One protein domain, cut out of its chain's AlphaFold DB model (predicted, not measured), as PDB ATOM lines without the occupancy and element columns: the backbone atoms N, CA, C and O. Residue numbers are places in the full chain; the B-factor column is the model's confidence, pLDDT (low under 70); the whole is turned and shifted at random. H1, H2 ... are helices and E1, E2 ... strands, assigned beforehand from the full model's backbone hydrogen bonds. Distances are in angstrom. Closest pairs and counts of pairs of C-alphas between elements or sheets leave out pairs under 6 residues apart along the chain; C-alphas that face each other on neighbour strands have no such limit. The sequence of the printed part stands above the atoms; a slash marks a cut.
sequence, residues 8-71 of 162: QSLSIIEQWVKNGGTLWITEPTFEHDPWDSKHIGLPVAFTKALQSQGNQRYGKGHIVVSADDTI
ATOM      1  N   GLN A   8      14.716 -14.535  22.006       95.25
ATOM      2  CA  GLN A   8      14.005 -13.694  21.041       95.25
ATOM      3  C   GLN A   8      13.255 -12.541  21.722       95.25
ATOM      4  O   GLN A   8      13.354 -11.397  21.278       95.25
ATOM      5  N   SER A   9      12.551 -12.821  22.819       95.31
ATOM      6  CA  SER A   9      11.854 -11.802  23.610       95.31
ATOM      7  C   SER A   9      12.838 -10.792  24.197       95.31
ATOM      8  O   SER A   9      12.620  -9.583  24.118       95.31
ATOM      9  N   LEU A  10      13.972 -11.274  24.707       95.31
ATOM     10  CA  LEU A  10      15.009 -10.412  25.262       95.31
ATOM     11  C   LEU A  10      15.692  -9.542  24.192       95.31
ATOM     12  O   LEU A  10      16.027  -8.392  24.465       95.31
ATOM     13  N   SER A  11      15.817 -10.035  22.958       96.56
ATOM     14  CA  SER A  11      16.290  -9.254  21.803       96.56
ATOM     15  C   SER A  11      15.321  -8.127  21.421       96.56
ATOM     16  O   SER A  11      15.740  -7.005  21.135       96.56
ATOM     17  N   ILE A  12      14.007  -8.370  21.491       97.69
ATOM     18  CA  ILE A  12      12.996  -7.320  21.271       97.69
ATOM     19  C   ILE A  12      13.111  -6.231  22.345       97.69
ATOM     20  O   ILE A  12      13.098  -5.040  22.021       97.69
ATOM     21  N   ILE A  13      13.266  -6.628  23.612       97.00
ATOM     22  CA  ILE A  13      13.476  -5.694  24.727       97.00
ATOM     23  C   ILE A  13      14.766  -4.893  24.511       97.00
ATOM     24  O   ILE A  13      14.753  -3.672  24.649       97.00
ATOM     25  N   GLU A  14      15.859  -5.545  24.115       97.38
ATOM     26  CA  GLU A  14      17.129  -4.884  23.802       97.38
ATOM     27  C   GLU A  14      16.957  -3.794  22.738       97.38
ATOM     28  O   GLU A  14      17.378  -2.654  22.955       97.38
ATOM     29  N   GLN A  15      16.280  -4.100  21.627       98.25
ATOM     30  CA  GLN A  15      16.009  -3.117  20.577       98.25
ATOM     31  C   GLN A  15      15.116  -1.974  21.067       98.25
ATOM     32  O   GLN A  15      15.341  -0.815  20.711       98.25
ATOM     33  N   TRP A  16      14.114  -2.263  21.896       98.12
ATOM     34  CA  TRP A  16      13.254  -1.236  22.480       98.12
ATOM     35  C   TRP A  16      14.043  -0.276  23.384       98.12
ATOM     36  O   TRP A  16      13.949   0.944  23.212       98.12
ATOM     37  N   VAL A  17      14.895  -0.799  24.274       97.94
ATOM     38  CA  VAL A  17      15.777   0.024  25.121       97.94
ATOM     39  C   VAL A  17      16.736   0.836  24.256       97.94
ATOM     40  O   VAL A  17      16.843   2.053  24.416       97.94
ATOM     41  N   LYS A  18      17.382   0.204  23.269       97.94
ATOM     42  CA  LYS A  18      18.305   0.881  22.347       97.94
ATOM     43  C   LYS A  18      17.663   2.092  21.666       97.94
ATOM     44  O   LYS A  18      18.346   3.095  21.433       97.94
ATOM     45  N   ASN A  19      16.363   2.012  21.384       98.06
ATOM     46  CA  ASN A  19      15.579   3.053  20.725       98.06
ATOM     47  C   ASN A  19      14.966   4.104  21.666       98.06
ATOM     48  O   ASN A  19      14.323   5.028  21.172       98.06
ATOM     49  N   GLY A  20      15.218   4.039  22.976       96.38
ATOM     50  CA  GLY A  20      14.805   5.070  23.937       96.38
ATOM     51  C   GLY A  20      13.974   4.555  25.107       96.38
ATOM     52  O   GLY A  20      13.657   5.335  26.002       96.38
ATOM     53  N   GLY A  21      13.632   3.264  25.128       95.19
ATOM     54  CA  GLY A  21      12.964   2.643  26.267       95.19
ATOM     55  C   GLY A  21      13.814   2.674  27.539       95.19
ATOM     56  O   GLY A  21      15.043   2.643  27.487       95.19
ATOM     57  N   THR A  22      13.159   2.719  28.697       93.38
ATOM     58  CA  THR A  22      13.815   2.512  29.995       93.38
ATOM     59  C   THR A  22      13.347   1.183  30.564       93.38
ATOM     60  O   THR A  22      12.180   1.047  30.921       93.38
ATOM     61  N   LEU A  23      14.240   0.196  30.613       93.88
ATOM     62  CA  LEU A  23      13.962  -1.108  31.208       93.88
ATOM     63  C   LEU A  23      14.301  -1.072  32.695       93.88
ATOM     64  O   LEU A  23      15.446  -0.804  33.054       93.88
ATOM     65  N   TRP A  24      13.317  -1.385  33.532       91.50
ATOM     66  CA  TRP A  24      13.501  -1.549  34.967       91.50
ATOM     67  C   TRP A  24      13.449  -3.021  35.358       91.50
ATOM     68  O   TRP A  24      12.514  -3.724  34.975       91.50
ATOM     69  N   ILE A  25      14.410  -3.465  36.160       91.81
ATOM     70  CA  ILE A  25      14.409  -4.776  36.810       91.81
ATOM     71  C   ILE A  25      14.791  -4.620  38.284       91.81
ATOM     72  O   ILE A  25      15.613  -3.782  38.646       91.81
ATOM     73  N   THR A  26      14.167  -5.410  39.154       89.62
ATOM     74  CA  THR A  26      14.329  -5.286  40.613       89.62
ATOM     75  C   THR A  26      15.648  -5.862  41.121       89.62
ATOM     76  O   THR A  26      16.143  -5.474  42.174       89.62
ATOM     77  N   GLU A  27      16.246  -6.775  40.364       90.38
ATOM     78  CA  GLU A  27      17.498  -7.439  40.704       90.38
ATOM     79  C   GLU A  27      18.216  -7.925  39.438       90.38
ATOM     80  O   GLU A  27      17.580  -8.035  38.384       90.38
ATOM     81  N   PRO A  28      19.527  -8.217  39.516       90.56
ATOM     82  CA  PRO A  28      20.264  -8.840  38.432       90.56
ATOM     83  C   PRO A  28      19.597 -10.135  37.974       90.56
ATOM     84  O   PRO A  28      19.395 -11.045  38.776       90.56
ATOM     85  N   THR A  29      19.251 -10.227  36.691       89.56
ATOM     86  CA  THR A  29      18.478 -11.364  36.178       89.56
ATOM     87  C   THR A  29      18.698 -11.605  34.679       89.56
ATOM     88  O   THR A  29      19.502 -10.921  34.045       89.56
ATOM     89  N   PHE A  30      17.996 -12.599  34.120       88.56
ATOM     90  CA  PHE A  30      17.991 -12.963  32.698       88.56
ATOM     91  C   PHE A  30      19.367 -13.376  32.152       88.56
ATOM     92  O   PHE A  30      19.757 -13.007  31.046       88.56
ATOM     93  N   GLU A  31      20.129 -14.144  32.937       88.31
ATOM     94  CA  GLU A  31      21.348 -14.787  32.428       88.31
ATOM     95  C   GLU A  31      21.026 -15.950  31.474       88.31
ATOM     96  O   GLU A  31      21.770 -16.184  30.516       88.31
ATOM     97  N   HIS A  32      19.922 -16.654  31.736       90.19
ATOM     98  CA  HIS A  32      19.538 -17.875  31.038       90.19
ATOM     99  C   HIS A  32      18.127 -17.782  30.451       90.19
ATOM    100  O   HIS A  32      17.238 -17.099  30.973       90.19
ATOM    101  N   ASP A  33      17.932 -18.516  29.361       91.81
ATOM    102  CA  ASP A  33      16.634 -18.750  28.746       91.81
ATOM    103  C   ASP A  33      15.837 -19.855  29.481       91.81
ATOM    104  O   ASP A  33      16.330 -20.441  30.452       91.81
ATOM    105  N   PRO A  34      14.585 -20.147  29.076       93.38
ATOM    106  CA  PRO A  34      13.760 -21.164  29.732       93.38
ATOM    107  C   PRO A  34      14.310 -22.596  29.669       93.38
ATOM    108  O   PRO A  34      13.790 -23.472  30.359       93.38
ATOM    109  N   TRP A  35      15.342 -22.846  28.860       92.19
ATOM    110  CA  TRP A  35      16.020 -24.136  28.730       92.19
ATOM    111  C   TRP A  35      17.365 -24.161  29.469       92.19
ATOM    112  O   TRP A  35      18.201 -25.017  29.179       92.19
ATOM    113  N   ASP A  36      17.579 -23.226  30.403       90.44
ATOM    114  CA  ASP A  36      18.813 -23.077  31.190       90.44
ATOM    115  C   ASP A  36      20.060 -22.843  30.314       90.44
ATOM    116  O   ASP A  36      21.197 -23.115  30.697       90.44
ATOM    117  N   SER A  37      19.852 -22.333  29.096       90.88
ATOM    118  CA  SER A  37      20.920 -22.022  28.153       90.88
ATOM    119  C   SER A  37      21.246 -20.533  28.187       90.88
ATOM    120  O   SER A  37      20.372 -19.677  28.335       90.88
ATOM    121  N   LYS A  38      22.533 -20.195  28.043       90.94
ATOM    122  CA  LYS A  38      22.959 -18.795  27.932       90.94
ATOM    123  C   LYS A  38      22.433 -18.183  26.641       90.94
ATOM    124  O   LYS A  38      22.490 -18.811  25.585       90.94
ATOM    125  N   HIS A  39      22.013 -16.923  26.710       92.12
ATOM    126  CA  HIS A  39      21.573 -16.193  25.527       92.12
ATOM    127  C   HIS A  39      22.685 -16.082  24.475       92.12
ATOM    128  O   HIS A  39      23.779 -15.584  24.748       92.12
ATOM    129  N   ILE A  40      22.374 -16.491  23.244       90.75
ATOM    130  CA  ILE A  40      23.263 -16.368  22.084       90.75
ATOM    131  C   ILE A  40      22.775 -15.208  21.210       90.75
ATOM    132  O   ILE A  40      21.586 -15.086  20.931       90.75
ATOM    133  N   GLY A  41      23.696 -14.354  20.755       91.19
ATOM    134  CA  GLY A  41      23.393 -13.260  19.821       91.19
ATOM    135  C   GLY A  41      22.958 -11.938  20.464       91.19
ATOM    136  O   GLY A  41      22.753 -10.966  19.740       91.19
ATOM    137  N   LEU A  42      22.872 -11.859  21.797       94.12
ATOM    138  CA  LEU A  42      22.656 -10.589  22.497       94.12
ATOM    139  C   LEU A  42      23.969  -9.804  22.663       94.12
ATOM    140  O   LEU A  42      25.021 -10.401  22.915       94.12
ATOM    141  N   PRO A  43      23.939  -8.461  22.579       95.75
ATOM    142  CA  PRO A  43      25.112  -7.635  22.843       95.75
ATOM    143  C   PRO A  43      25.635  -7.813  24.275       95.75
ATOM    144  O   PRO A  43      24.885  -7.691  25.239       95.75
ATOM    145  N   VAL A  44      26.950  -8.001  24.427       93.12
ATOM    146  CA  VAL A  44      27.602  -8.177  25.744       93.12
ATOM    147  C   VAL A  44      27.330  -7.003  26.688       93.12
ATOM    148  O   VAL A  44      27.154  -7.189  27.887       93.12
ATOM    149  N   ALA A  45      27.278  -5.780  26.156       94.06
ATOM    150  CA  ALA A  45      26.962  -4.598  26.954       94.06
ATOM    151  C   ALA A  45      25.534  -4.648  27.526       94.06
ATOM    152  O   ALA A  45      25.319  -4.207  28.649       94.06
ATOM    153  N   PHE A  46      24.583  -5.210  26.773       95.62
ATOM    154  CA  PHE A  46      23.197  -5.354  27.202       95.62
ATOM    155  C   PHE A  46      23.070  -6.404  28.311       95.62
ATOM    156  O   PHE A  46      22.538  -6.109  29.377       95.62
ATOM    157  N   THR A  47      23.632  -7.599  28.112       93.44
ATOM    158  CA  THR A  47      23.577  -8.670  29.123       93.44
ATOM    159  C   THR A  47      24.315  -8.286  30.403       93.44
ATOM    160  O   THR A  47      23.792  -8.484  31.496       93.44
ATOM    161  N   LYS A  48      25.479  -7.631  30.293       92.44
ATOM    162  CA  LYS A  48      26.211  -7.105  31.455       92.44
ATOM    163  C   LYS A  48      25.394  -6.075  32.242       92.44
ATOM    164  O   LYS A  48      25.482  -6.041  33.471       92.44
ATOM    165  N   ALA A  49      24.614  -5.246  31.549       94.62
ATOM    166  CA  ALA A  49      23.768  -4.252  32.190       94.62
ATOM    167  C   ALA A  49      22.645  -4.887  33.013       94.62
ATOM    168  O   ALA A  49      22.424  -4.466  34.141       94.62
ATOM    169  N   LEU A  50      22.017  -5.951  32.502       93.94
ATOM    170  CA  LEU A  50      20.998  -6.717  33.233       93.94
ATOM    171  C   LEU A  50      21.550  -7.432  34.474       93.94
ATOM    172  O   LEU A  50      20.799  -7.744  35.390       93.94
ATOM    173  N   GLN A  51      22.857  -7.687  34.509       91.19
ATOM    174  CA  GLN A  51      23.527  -8.440  35.571       91.19
ATOM    175  C   GLN A  51      24.173  -7.560  36.651       91.19
ATOM    176  O   GLN A  51      24.799  -8.082  37.572       91.19
ATOM    177  N   SER A  52      24.063  -6.233  36.553       91.25
ATOM    178  CA  SER A  52      24.759  -5.315  37.461       91.25
ATOM    179  C   SER A  52      23.804  -4.268  38.022       91.25
ATOM    180  O   SER A  52      23.152  -3.562  37.259       91.25
ATOM    181  N   GLN A  53      23.781  -4.125  39.350       92.81
ATOM    182  CA  GLN A  53      23.039  -3.066  40.045       92.81
ATOM    183  C   GLN A  53      23.410  -1.674  39.506       92.81
ATOM    184  O   GLN A  53      24.584  -1.391  39.247       92.81
ATOM    185  N   GLY A  54      22.416  -0.796  39.375       91.56
ATOM    186  CA  GLY A  54      22.592   0.604  38.990       91.56
ATOM    187  C   GLY A  54      21.797   1.035  37.757       91.56
ATOM    188  O   GLY A  54      20.977   0.298  37.219       91.56
ATOM    189  N   ASN A  55      22.049   2.269  37.316       92.75
ATOM    190  CA  ASN A  55      21.432   2.883  36.140       92.75
ATOM    191  C   ASN A  55      22.472   3.014  35.023       92.75
ATOM    192  O   ASN A  55      23.468   3.726  35.169       92.75
ATOM    193  N   GLN A  56      22.242   2.314  33.916       94.81
ATOM    194  CA  GLN A  56      23.167   2.230  32.798       94.81
ATOM    195  C   GLN A  56      22.506   2.728  31.523       94.81
ATOM    196  O   GLN A  56      21.439   2.264  31.122       94.81
ATOM    197  N   ARG A  57      23.172   3.652  30.835       95.31
ATOM    198  CA  ARG A  57      22.737   4.097  29.515       95.31
ATOM    199  C   ARG A  57      22.991   2.999  28.483       95.31
ATOM    200  O   ARG A  57      24.111   2.506  28.369       95.31
ATOM    201  N   TYR A  58      21.978   2.687  27.680       96.81
ATOM    202  CA  TYR A  58      22.071   1.717  26.592       96.81
ATOM    203  C   TYR A  58      21.414   2.272  25.323       96.81
ATOM    204  O   TYR A  58      20.199   2.439  25.241       96.81
ATOM    205  N   GLY A  59      22.231   2.612  24.321       96.12
ATOM    206  CA  GLY A  59      21.758   3.334  23.139       96.12
ATOM    207  C   GLY A  59      21.152   4.695  23.510       96.12
ATOM    208  O   GLY A  59      21.824   5.549  24.102       96.12
ATOM    209  N   LYS A  60      19.885   4.906  23.138       97.25
ATOM    210  CA  LYS A  60      19.100   6.096  23.510       97.25
ATOM    211  C   LYS A  60      18.358   5.942  24.842       97.25
ATOM    212  O   LYS A  60      17.879   6.945  25.359       97.25
ATOM    213  N   GLY A  61      18.242   4.722  25.360       96.56
ATOM    214  CA  GLY A  61      17.493   4.398  26.568       96.56
ATOM    215  C   GLY A  61      18.373   4.086  27.774       96.56
ATOM    216  O   GLY A  61      19.571   4.394  27.799       96.56
ATOM    217  N   HIS A  62      17.757   3.459  28.775       95.12
ATOM    218  CA  HIS A  62      18.392   3.100  30.043       95.12
ATOM    219  C   HIS A  62      17.994   1.693  30.492       95.12
ATOM    220  O   HIS A  62      16.891   1.224  30.215       95.12
ATOM    221  N   ILE A  63      18.895   1.040  31.217       95.44
ATOM    222  CA  ILE A  63      18.648  -0.193  31.960       95.44
ATOM    223  C   ILE A  63      18.897   0.144  33.421       95.44
ATOM    224  O   ILE A  63      20.001   0.562  33.779       95.44
ATOM    225  N   VAL A  64      17.866   0.005  34.245       94.00
ATOM    226  CA  VAL A  64      17.928   0.269  35.678       94.00
ATOM    227  C   VAL A  64      17.696  -1.034  36.420       94.00
ATOM    228  O   VAL A  64      16.646  -1.657  36.288       94.00
ATOM    229  N   VAL A  65      18.700  -1.435  37.189       93.75
ATOM    230  CA  VAL A  65      18.667  -2.611  38.052       93.75
ATOM    231  C   VAL A  65      18.691  -2.111  39.484       93.75
ATOM    232  O   VAL A  65      19.725  -1.618  39.936       93.75
ATOM    233  N   SER A  66      17.543  -2.144  40.159       90.62
ATOM    234  CA  SER A  66      17.405  -1.658  41.532       90.62
ATOM    235  C   SER A  66      16.118  -2.160  42.184       90.62
ATOM    236  O   SER A  66      15.044  -2.078  41.587       90.62
ATOM    237  N   ALA A  67      16.223  -2.588  43.442       84.94
ATOM    238  CA  ALA A  67      15.077  -2.863  44.314       84.94
ATOM    239  C   ALA A  67      14.568  -1.601  45.044       84.94
ATOM    240  O   ALA A  67      13.625  -1.676  45.823       84.94
ATOM    241  N   ASP A  68      15.223  -0.452  44.844       85.44
ATOM    242  CA  ASP A  68      14.856   0.814  45.476       85.44
ATOM    243  C   ASP A  68      13.755   1.532  44.682       85.44
ATOM    244  O   ASP A  68      14.014   2.187  43.663       85.44
ATOM    245  N   ASP A  69      12.528   1.446  45.195       74.81
ATOM    246  CA  ASP A  69      11.341   2.099  44.638       74.81
ATOM    247  C   ASP A  69      11.459   3.629  44.578       74.81
ATOM    248  O   ASP A  69      10.799   4.273  43.761       74.81
ATOM    249  N   THR A  70      12.329   4.250  45.385       78.62
ATOM    250  CA  THR A  70      12.521   5.709  45.333       78.62
ATOM    251  C   THR A  70      13.158   6.154  44.020       78.62
ATOM    252  O   THR A  70      12.935   7.277  43.558       78.62
ATOM    253  N   ILE A  71      13.946   5.279  43.389       79.88
ATOM    254  CA  ILE A  71      14.520   5.542  42.075       79.88
ATOM    255  C   ILE A  71      13.421   5.371  41.010       79.88
ATOM    256  O   ILE A  71      13.346   6.201  40.107       79.88
TER     257      ILE A  71
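Overview. This is residues 8 to 71 of the 162 residues of an uncharacterized protein of Phycisphaerales bacterium (UniProt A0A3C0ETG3). A small wall of three strands, E1, E3 and E2, has two helices, H1 and H2, over one face, and its other face is bare of named helices. H1 stands up from the sheet with its last residues near it, H2 runs at a slant over E3 and E2, and between E1 and H2 the long link of residues 26 to 43 swings out from the sheet past the helices and folds back. The printed part has 64 residues, with two named helices and three named strands in the order H1, E1, H2, E2, E3. The sheet has the order E1, E3, E2 and is mixed, and the class is mixed, helices and strands. The whole is compact, with a radius of gyration of the C-alphas of 11.4 A and spans of 34 by 23 by 16 A.

Arrangement. H1, residues 8 to 18, is on the sheet formed by E1, residues 22 to 25, E3, residues 61 to 65, and E2, residues 54 to 58. It lies over E1 and E3 at a height over the sheet of 10.4 A and stands up from the sheet, its line rising 46 degrees out of the local plane. Its closest C-alphas to E3 are those of Val 17 and Gly 61, 4.9 A apart. E1 is an edge strand and the parallel neighbour of E3, with 12 degrees between their directions. N 23 and O 62 are within hydrogen-bond range at 2.9 A, and N 64 and O 23 at 2.8 A. H2, residues 44 to 50, is on the same face of the sheet as H1, at a height of 9.5 A. It lies over E2 and only just over E3, on which 3 of its C-alphas fall. On the local plane its line and that of E2 stand at 30.1 degrees, only just slantwise to the strands. Its closest C-alphas to E2 are those of Ala 49 and Gln 56, 6.5 A apart. H1 and H2 are close but not clearly touching, with the closest C-alphas, those of Glu 14 and Phe 46, 7.0 A apart, and their lines are about perpendicular at 89 degrees. E2, the other edge strand, and E3, the inner strand, form an antiparallel hairpin, with 156 degrees between their directions. N 56 and O 63 are within hydrogen-bond range at 2.8 A, and so are N 58 and O 61 at 3.0 A. In H1 and H2 every O i to N i+4 pair is within hydrogen-bond range.

Along the chain. H1 begins at C-alpha 8, at (14.005, -13.694, 21.041), and measures 15.3 A from first to last C-alpha at residues 8 to 18. E1 covers residues 22 to 25 and 10.0 A. H2 starts at C-alpha 44, at (27.602, -8.177, 25.744), and covers residues 44 to 50 and 10.1 A. E2, residues 54 to 58, measures 12.5 A. E3, residues 61 to 65, measures 13.5 A and ends at C-alpha 65, at (18.667, -2.611, 38.052).

Size, cuts and confidence. The two C-alphas farthest apart are those of Trp 35, in the link from E1 to H2, and Thr 70, after E3, at 34.3 A. The first and last printed C-alphas, of Gln 8 and Ile 71, are 28.5 A apart. The printed part has no cut. The link from E1 to H2 is long, with 18 residues, while those from H1 to E1, H2 to E2 and E2 to E3 are tight. The mean pLDDT of the printed part is 92.7, and no printed residue is under 70.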